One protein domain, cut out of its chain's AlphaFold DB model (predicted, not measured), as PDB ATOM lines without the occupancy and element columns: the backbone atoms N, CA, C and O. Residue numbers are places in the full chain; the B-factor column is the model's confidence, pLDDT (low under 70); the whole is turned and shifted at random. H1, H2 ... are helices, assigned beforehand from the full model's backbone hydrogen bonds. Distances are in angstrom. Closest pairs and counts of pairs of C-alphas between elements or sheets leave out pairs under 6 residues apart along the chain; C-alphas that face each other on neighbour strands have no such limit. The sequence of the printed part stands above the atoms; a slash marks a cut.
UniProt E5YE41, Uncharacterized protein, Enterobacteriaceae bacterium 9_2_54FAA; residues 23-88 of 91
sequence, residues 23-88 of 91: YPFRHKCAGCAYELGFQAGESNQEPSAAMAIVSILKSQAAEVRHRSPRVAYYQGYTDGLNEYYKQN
ATOM      1  N   TYR A  23      42.234 -34.880  15.882       87.69
ATOM      2  CA  TYR A  23      42.448 -34.092  17.099       87.69
ATOM      3  C   TYR A  23      43.834 -33.412  17.055       87.69
ATOM      4  O   TYR A  23      44.746 -33.951  16.437       87.69
ATOM      5  N   PRO A  24      44.040 -32.278  17.753       90.00
ATOM      6  CA  PRO A  24      43.116 -31.623  18.687       90.00
ATOM      7  C   PRO A  24      42.217 -30.553  18.050       90.00
ATOM      8  O   PRO A  24      41.306 -30.057  18.711       90.00
ATOM      9  N   PHE A  25      42.447 -30.191  16.786       90.69
ATOM     10  CA  PHE A  25      41.859 -28.984  16.198       90.69
ATOM     11  C   PHE A  25      40.681 -29.226  15.262       90.69
ATOM     12  O   PHE A  25      40.145 -28.249  14.742       90.69
ATOM     13  N   ARG A  26      40.232 -30.473  15.052       89.06
ATOM     14  CA  ARG A  26      39.087 -30.704  14.163       89.06
ATOM     15  C   ARG A  26      37.903 -29.800  14.493       89.06
ATOM     16  O   ARG A  26      37.589 -29.508  15.653       89.06
ATOM     17  N   HIS A  27      37.222 -29.393  13.432       90.25
ATOM     18  CA  HIS A  27      36.094 -28.473  13.456       90.25
ATOM     19  C   HIS A  27      36.414 -27.052  13.925       90.25
ATOM     20  O   HIS A  27      35.486 -26.253  13.940       90.25
ATOM     21  N   LYS A  28      37.643 -26.695  14.324       95.56
ATOM     22  CA  LYS A  28      37.998 -25.280  14.525       95.56
ATOM     23  C   LYS A  28      37.928 -24.555  13.183       95.56
ATOM     24  O   LYS A  28      38.183 -25.150  12.142       95.56
ATOM     25  N   CYS A  29      37.515 -23.291  13.195       96.56
ATOM     26  CA  CYS A  29      37.364 -22.537  11.955       96.56
ATOM     27  C   CYS A  29      38.726 -22.295  11.290       96.56
ATOM     28  O   CYS A  29      39.555 -21.583  11.856       96.56
ATOM     29  N   ALA A  30      38.934 -22.844  10.090       97.00
ATOM     30  CA  ALA A  30      40.151 -22.615   9.315       97.00
ATOM     31  C   ALA A  30      40.330 -21.132   8.942       97.00
ATOM     32  O   ALA A  30      41.441 -20.625   9.027       97.00
ATOM     33  N   GLY A  31      39.243 -20.410   8.649       97.44
ATOM     34  CA  GLY A  31      39.310 -18.978   8.332       97.44
ATOM     35  C   GLY A  31      39.787 -18.110   9.496       97.44
ATOM     36  O   GLY A  31      40.730 -17.346   9.345       97.44
ATOM     37  N   CYS A  32      39.236 -18.306  10.698       97.62
ATOM     38  CA  CYS A  32      39.748 -17.620  11.890       97.62
ATOM     39  C   CYS A  32      41.213 -17.986  12.169       97.62
ATOM     40  O   CYS A  32      41.969 -17.168  12.682       97.62
ATOM     41  N   ALA A  33      41.606 -19.236  11.897       97.81
ATOM     42  CA  ALA A  33      42.974 -19.675  12.126       97.81
ATOM     43  C   ALA A  33      43.936 -18.958  11.175       97.81
ATOM     44  O   ALA A  33      44.969 -18.476  11.628       97.81
ATOM     45  N   TYR A  34      43.555 -18.823   9.903       98.25
ATOM     46  CA  TYR A  34      44.275 -18.019   8.921       98.25
ATOM     47  C   TYR A  34      44.431 -16.565   9.369       98.25
ATOM     48  O   TYR A  34      45.551 -16.071   9.405       98.25
ATOM     49  N   GLU A  35      43.351 -15.904   9.793       98.06
ATOM     50  CA  GLU A  35      43.396 -14.502  10.240       98.06
ATOM     51  C   GLU A  35      44.342 -14.298  11.433       98.06
ATOM     52  O   GLU A  35      45.132 -13.356  11.445       98.06
ATOM     53  N   LEU A  36      44.316 -15.202  12.418       97.75
ATOM     54  CA  LEU A  36      45.240 -15.150  13.558       97.75
ATOM     55  C   LEU A  36      46.693 -15.405  13.145       97.75
ATOM     56  O   LEU A  36      47.607 -14.814  13.717       97.75
ATOM     57  N   GLY A  37      46.911 -16.296  12.177       98.06
ATOM     58  CA  GLY A  37      48.227 -16.519  11.588       98.06
ATOM     59  C   GLY A  37      48.740 -15.260  10.904       98.06
ATOM     60  O   GLY A  37      49.837 -14.805  11.208       98.06
ATOM     61  N   PHE A  38      47.908 -14.660  10.055       98.31
ATOM     62  CA  PHE A  38      48.207 -13.434   9.320       98.31
ATOM     63  C   PHE A  38      48.615 -12.289  10.243       98.31
ATOM     64  O   PHE A  38      49.680 -11.711  10.056       98.31
ATOM     65  N   GLN A  39      47.853 -12.048  11.309       97.44
ATOM     66  CA  GLN A  39      48.187 -11.026  12.308       97.44
ATOM     67  C   GLN A  39      49.535 -11.282  13.001       97.44
ATOM     68  O   GLN A  39      50.304 -10.346  13.236       97.44
ATOM     69  N   ALA A  40      49.838 -12.544  13.327       97.38
ATOM     70  CA  ALA A  40      51.125 -12.911  13.919       97.38
ATOM     71  C   ALA A  40      52.290 -12.692  12.934       97.38
ATOM     72  O   ALA A  40      53.353 -12.227  13.343       97.38
ATOM     73  N   GLY A  41      52.071 -12.982  11.648       97.81
ATOM     74  CA  GLY A  41      53.039 -12.758  10.573       97.81
ATOM     75  C   GLY A  41      53.289 -11.275  10.309       97.81
ATOM     76  O   GLY A  41      54.439 -10.854  10.272       97.81
ATOM     77  N   GLU A  42      52.235 -10.460  10.222       97.75
ATOM     78  CA  GLU A  42      52.360  -8.999  10.085       97.75
ATOM     79  C   GLU A  42      53.109  -8.365  11.261       97.75
ATOM     80  O   GLU A  42      53.819  -7.378  11.096       97.75
ATOM     81  N   SER A  43      52.979  -8.947  12.453       96.19
ATOM     82  CA  SER A  43      53.695  -8.498  13.649       96.19
ATOM     83  C   SER A  43      55.129  -9.040  13.738       96.19
ATOM     84  O   SER A  43      55.819  -8.748  14.714       96.19
ATOM     85  N   ASN A  44      55.563  -9.852  12.763       95.12
ATOM     86  CA  ASN A  44      56.838 -10.574  12.745       95.12
ATOM     87  C   ASN A  44      57.128 -11.326  14.060       95.12
ATOM     88  O   ASN A  44      58.240 -11.305  14.590       95.12
ATOM     89  N   GLN A  45      56.095 -11.945  14.637       92.75
ATOM     90  CA  GLN A  45      56.203 -12.728  15.869       92.75
ATOM     91  C   GLN A  45      56.429 -14.206  15.557       92.75
ATOM     92  O   GLN A  45      56.033 -14.700  14.503       92.75
ATOM     93  N   GLU A  46      57.017 -14.943  16.499       93.12
ATOM     94  CA  GLU A  46      57.102 -16.400  16.386       93.12
ATOM     95  C   GLU A  46      55.692 -17.023  16.358       93.12
ATOM     96  O   GLU A  46      54.843 -16.695  17.198       93.12
ATOM     97  N   PRO A  47      55.409 -17.937  15.415       93.00
ATOM     98  CA  PRO A  47      54.073 -18.477  15.235       93.00
ATOM     99  C   PRO A  47      53.706 -19.435  16.375       93.00
ATOM    100  O   PRO A  47      54.373 -20.443  16.610       93.00
ATOM    101  N   SER A  48      52.563 -19.197  17.028       93.06
ATOM    102  CA  SER A  48      52.022 -20.077  18.077       93.06
ATOM    103  C   SER A  48      50.662 -20.654  17.684       93.06
ATOM    104  O   SER A  48      49.623 -20.400  18.300       93.06
ATOM    105  N   ALA A  49      50.668 -21.479  16.632       93.62
ATOM    106  CA  ALA A  49      49.457 -22.050  16.042       93.62
ATOM    107  C   ALA A  49      48.591 -22.800  17.067       93.62
ATOM    108  O   ALA A  49      47.375 -22.635  17.105       93.62
ATOM    109  N   ALA A  50      49.193 -23.625  17.929       94.12
ATOM    110  CA  ALA A  50      48.430 -24.448  18.866       94.12
ATOM    111  C   ALA A  50      47.651 -23.614  19.898       94.12
ATOM    112  O   ALA A  50      46.475 -23.894  20.150       94.12
ATOM    113  N   MET A  51      48.289 -22.581  20.460       93.69
ATOM    114  CA  MET A  51      47.654 -21.670  21.416       93.69
ATOM    115  C   MET A  51      46.616 -20.781  20.732       93.69
ATOM    116  O   MET A  51      45.541 -20.566  21.285       93.69
ATOM    117  N   ALA A  52      46.899 -20.312  19.515       94.50
ATOM    118  CA  ALA A  52      45.952 -19.515  18.745       94.50
ATOM    119  C   ALA A  52      44.694 -20.322  18.390       94.50
ATOM    120  O   ALA A  52      43.580 -19.858  18.590       94.50
ATOM    121  N   ILE A  53      44.846 -21.566  17.924       95.75
ATOM    122  CA  ILE A  53      43.729 -22.366  17.397       95.75
ATOM    123  C   ILE A  53      42.803 -22.893  18.503       95.75
ATOM    124  O   ILE A  53      41.598 -23.060  18.281       95.75
ATOM    125  N   VAL A  54      43.318 -23.153  19.711       93.94
ATOM    126  CA  VAL A  54      42.495 -23.716  20.795       93.94
ATOM    127  C   VAL A  54      41.373 -22.767  21.235       93.94
ATOM    128  O   VAL A  54      40.299 -23.246  21.612       93.94
ATOM    129  N   SER A  55      41.566 -21.449  21.112       90.62
ATOM    130  CA  SER A  55      40.580 -20.423  21.488       90.62
ATOM    131  C   SER A  55      39.513 -20.169  20.411       90.62
ATOM    132  O   SER A  55      38.444 -19.644  20.717       90.62
ATOM    133  N   ILE A  56      39.749 -20.597  19.166       94.62
ATOM    134  CA  ILE A  56      38.861 -20.324  18.028       94.62
ATOM    135  C   ILE A  56      37.522 -21.060  18.174       94.62
ATOM    136  O   ILE A  56      37.455 -22.198  18.648       94.62
ATOM    137  N   LEU A  57      36.431 -20.452  17.710       95.00
ATOM    138  CA  LEU A  57      35.142 -21.134  17.596       95.00
ATOM    139  C   LEU A  57      35.179 -22.282  16.576       95.00
ATOM    140  O   LEU A  57      35.980 -22.328  15.642       95.00
ATOM    141  N   LYS A  58      34.256 -23.231  16.721       93.19
ATOM    142  CA  LYS A  58      34.093 -24.262  15.694       93.19
ATOM    143  C   LYS A  58      33.433 -23.682  14.438       93.19
ATOM    144  O   LYS A  58      32.557 -22.824  14.548       93.19
ATOM    145  N   SER A  59      33.800 -24.180  13.263       88.25
ATOM    146  CA  SER A  59      33.079 -23.985  12.004       88.25
ATOM    147  C   SER A  59      33.034 -25.297  11.225       88.25
ATOM    148  O   SER A  59      34.040 -25.986  11.092       88.25
ATOM    149  N   GLN A  60      31.852 -25.640  10.717       81.00
ATOM    150  CA  GLN A  60      31.626 -26.777   9.813       81.00
ATOM    151  C   GLN A  60      30.852 -26.355   8.558       81.00
ATOM    152  O   GLN A  60      30.197 -27.174   7.922       81.00
ATOM    153  N   ALA A  61      30.874 -25.064   8.240       85.38
ATOM    154  CA  ALA A  61      30.155 -24.510   7.106       85.38
ATOM    155  C   ALA A  61      31.111 -24.267   5.938       85.38
ATOM    156  O   ALA A  61      32.266 -23.911   6.175       85.38
ATOM    157  N   ALA A  62      30.576 -24.389   4.722       91.50
ATOM    158  CA  ALA A  62      31.164 -23.823   3.513       91.50
ATOM    159  C   ALA A  62      32.623 -24.284   3.260       91.50
ATOM    160  O   ALA A  62      32.977 -25.419   3.588       91.50
ATOM    161  N   GLU A  63      33.449 -23.437   2.656       92.88
ATOM    162  CA  GLU A  63      34.790 -23.734   2.145       92.88
ATOM    163  C   GLU A  63      35.794 -24.076   3.258       92.88
ATOM    164  O   GLU A  63      36.722 -24.855   3.034       92.88
ATOM    165  N   VAL A  64      35.575 -23.586   4.486       90.88
ATOM    166  CA  VAL A  64      36.407 -23.915   5.665       90.88
ATOM    167  C   VAL A  64      36.081 -25.275   6.294       90.88
ATOM    168  O   VAL A  64      36.776 -25.715   7.216       90.88
ATOM    169  N   ARG A  65      35.006 -25.948   5.862       92.50
ATOM    170  CA  ARG A  65      34.570 -27.219   6.450       92.50
ATOM    171  C   ARG A  65      35.634 -28.300   6.265       92.50
ATOM    172  O   ARG A  65      36.096 -28.552   5.161       92.50
ATOM    173  N   HIS A  66      35.960 -28.971   7.371       91.38
ATOM    174  CA  HIS A  66      36.961 -30.040   7.443       91.38
ATOM    175  C   HIS A  66      38.358 -29.634   6.956       91.38
ATOM    176  O   HIS A  66      39.186 -30.512   6.777       91.38
ATOM    177  N   ARG A  67      38.653 -28.343   6.766       95.56
ATOM    178  CA  ARG A  67      39.990 -27.876   6.383       95.56
ATOM    179  C   ARG A  67      40.888 -27.770   7.602       95.56
ATOM    180  O   ARG A  67      40.418 -27.378   8.670       95.56
ATOM    181  N   SER A  68      42.172 -28.090   7.435       95.88
ATOM    182  CA  SER A  68      43.143 -28.047   8.529       95.88
ATOM    183  C   SER A  68      43.317 -26.632   9.074       95.88
ATOM    184  O   SER A  68      43.887 -25.776   8.393       95.88
ATOM    185  N   PRO A  69      42.915 -26.371  10.333       96.50
ATOM    186  CA  PRO A  69      43.100 -25.061  10.949       96.50
ATOM    187  C   PRO A  69      44.579 -24.754  11.173       96.50
ATOM    188  O   PRO A  69      44.984 -23.599  11.141       96.50
ATOM    189  N   ARG A  70      45.405 -25.792  11.373       96.62
ATOM    190  CA  ARG A  70      46.854 -25.637  11.516       96.62
ATOM    191  C   ARG A  70      47.480 -25.154  10.212       96.62
ATOM    192  O   ARG A  70      48.252 -24.204  10.245       96.62
ATOM    193  N   VAL A  71      47.141 -25.784   9.086       97.00
ATOM    194  CA  VAL A  71      47.664 -25.353   7.782       97.00
ATOM    195  C   VAL A  71      47.147 -23.963   7.431       97.00
ATOM    196  O   VAL A  71      47.937 -23.129   7.011       97.00
ATOM    197  N   ALA A  72      45.870 -23.675   7.696       97.81
ATOM    198  CA  ALA A  72      45.310 -22.342   7.493       97.81
ATOM    199  C   ALA A  72      46.060 -21.265   8.295       97.81
ATOM    200  O   ALA A  72      46.408 -20.232   7.734       97.81
ATOM    201  N   TYR A  73      46.368 -21.526   9.572       98.19
ATOM    202  CA  TYR A  73      47.162 -20.616  10.402       98.19
ATOM    203  C   TYR A  73      48.542 -20.348   9.807       98.19
ATOM    204  O   TYR A  73      48.932 -19.195   9.676       98.19
ATOM    205  N   TYR A  74      49.286 -21.389   9.427       98.06
ATOM    206  CA  TYR A  74      50.625 -21.188   8.872       98.06
ATOM    207  C   TYR A  74      50.600 -20.527   7.496       98.06
ATOM    208  O   TYR A  74      51.471 -19.713   7.217       98.06
ATOM    209  N   GLN A  75      49.588 -20.813   6.674       98.25
ATOM    210  CA  GLN A  75      49.385 -20.107   5.414       98.25
ATOM    211  C   GLN A  75      49.176 -18.609   5.665       98.25
ATOM    212  O   GLN A  75      49.918 -17.797   5.124       98.25
ATOM    213  N   GLY A  76      48.258 -18.253   6.572       98.25
ATOM    214  CA  GLY A  76      48.048 -16.860   6.967       98.25
ATOM    215  C   GLY A  76      49.314 -16.224   7.522       98.25
ATOM    216  O   GLY A  76      49.662 -15.123   7.125       98.25
ATOM    217  N   TYR A  77      50.054 -16.933   8.374       98.56
ATOM    218  CA  TYR A  77      51.326 -16.465   8.924       98.56
ATOM    219  C   TYR A  77      52.359 -16.134   7.847       98.56
ATOM    220  O   TYR A  77      52.962 -15.064   7.885       98.56
ATOM    221  N   THR A  78      52.538 -17.014   6.862       98.00
ATOM    222  CA  THR A  78      53.421 -16.754   5.722       98.00
ATOM    223  C   THR A  78      52.956 -15.541   4.919       98.00
ATOM    224  O   THR A  78      53.779 -14.697   4.568       98.00
ATOM    225  N   ASP A  79      51.653 -15.413   4.672       98.12
ATOM    226  CA  ASP A  79      51.092 -14.275   3.942       98.12
ATOM    227  C   ASP A  79      51.278 -12.955   4.716       98.12
ATOM    228  O   ASP A  79      51.686 -11.952   4.133       98.12
ATOM    229  N   GLY A  80      51.106 -12.971   6.040       98.12
ATOM    230  CA  GLY A  80      51.367 -11.825   6.912       98.12
ATOM    231  C   GLY A  80      52.849 -11.443   6.976       98.12
ATOM    232  O   GLY A  80      53.181 -10.261   6.914       98.12
ATOM    233  N   LEU A  81      53.763 -12.420   7.025       97.81
ATOM    234  CA  LEU A  81      55.207 -12.155   6.949       97.81
ATOM    235  C   LEU A  81      55.597 -11.512   5.616       97.81
ATOM    236  O   LEU A  81      56.425 -10.600   5.583       97.81
ATOM    237  N   ASN A  82      54.996 -11.962   4.511       97.19
ATOM    238  CA  ASN A  82      55.210 -11.337   3.209       97.19
ATOM    239  C   ASN A  82      54.793  -9.859   3.238       97.19
ATOM    240  O   ASN A  82      55.523  -9.019   2.712       97.19
ATOM    241  N   GLU A  83      53.666  -9.523   3.873       97.81
ATOM    242  CA  GLU A  83      53.252  -8.126   4.060       97.81
ATOM    243  C   GLU A  83      54.212  -7.346   4.964       97.81
ATOM    244  O   GLU A  83      54.619  -6.240   4.602       97.81
ATOM    245  N   TYR A  84      54.664  -7.937   6.073       96.81
ATOM    246  CA  TYR A  84      55.665  -7.317   6.939       96.81
ATOM    247  C   TYR A  84      56.932  -6.932   6.162       96.81
ATOM    248  O   TYR A  84      57.377  -5.788   6.246       96.81
ATOM    249  N   TYR A  85      57.497  -7.834   5.356       96.38
ATOM    250  CA  TYR A  85      58.721  -7.547   4.597       96.38
ATOM    251  C   TYR A  85      58.504  -6.624   3.393       96.38
ATOM    252  O   TYR A  85      59.421  -5.889   3.028       96.38
ATOM    253  N   LYS A  86      57.306  -6.588   2.795       96.06
ATOM    254  CA  LYS A  86      56.958  -5.547   1.809       96.06
ATOM    255  C   LYS A  86      56.985  -4.156   2.444       96.06
ATOM    256  O   LYS A  86      57.449  -3.209   1.812       96.06
ATOM    257  N   GLN A  87      56.510  -4.044   3.684       94.81
ATOM    258  CA  GLN A  87      56.509  -2.795   4.451       94.81
ATOM    259  C   GLN A  87      57.896  -2.470   5.040       94.81
ATOM    260  O   GLN A  87      58.237  -1.299   5.195       94.81
ATOM    261  N   ASN A  88      58.722  -3.492   5.298       93.81
ATOM    262  CA  ASN A  88      60.059  -3.392   5.893       93.81
ATOM    263  C   ASN A  88      61.133  -4.058   5.001       93.81
ATOM    264  O   ASN A  88      61.759  -5.038   5.406       93.81
TER     265      ASN A  88
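Overview. This is residues 23 to 88 of the 91 residues of an uncharacterized protein of Enterobacteriaceae bacterium 9_2_54FAA (UniProt E5YE41). Two helices, H1 and H3, lie side by side and run the same way, and the short helix H2 crosses over one side of the pair. The long link, residues 56 to 68, loops at the end where H1 and H3 begin. The printed part has 66 residues, with three named helices in the order H1, H2, H3 and no named strand; it is all helix and compact, with a radius of gyration of the C-alphas of 11.6 A and spans of 37 by 22 by 14 A.

Arrangement. H1, residues 30 to 42, touches H2, residues 49 to 55, with residues 33 to 37 alone, at a steep tilt of 53 degrees, opposite ways; the closest C-alphas, of Ala 33 and Ile 53, are 6.0 A apart. H1 touches H3, residues 69 to 87, at a shallow tilt of 30 degrees; the closest C-alphas, of Gly 37 and Tyr 77, are 4.1 A apart. H3 touches H2 with residues 69 to 74 alone, closest at the C-alphas of Tyr 73 and Ala 49, 6.3 A. Each O i to N i+4 pair is within hydrogen-bond range in H1 and H3, and 2 of 3 in H2.

Along the chain. H1 begins at C-alpha 30 (40.151, -22.615, 9.315) and is 18.3 A long. H2 is 10.5 A long. H3, 26.8 A long, ends at C-alpha 87 (56.509, -2.795, 4.451).

Size, cuts and confidence. The C-alphas farthest apart, of Tyr 23 and Asn 88, are 37.1 A apart. The printed part has no cut, and no printed residue is under 70 in pLDDT.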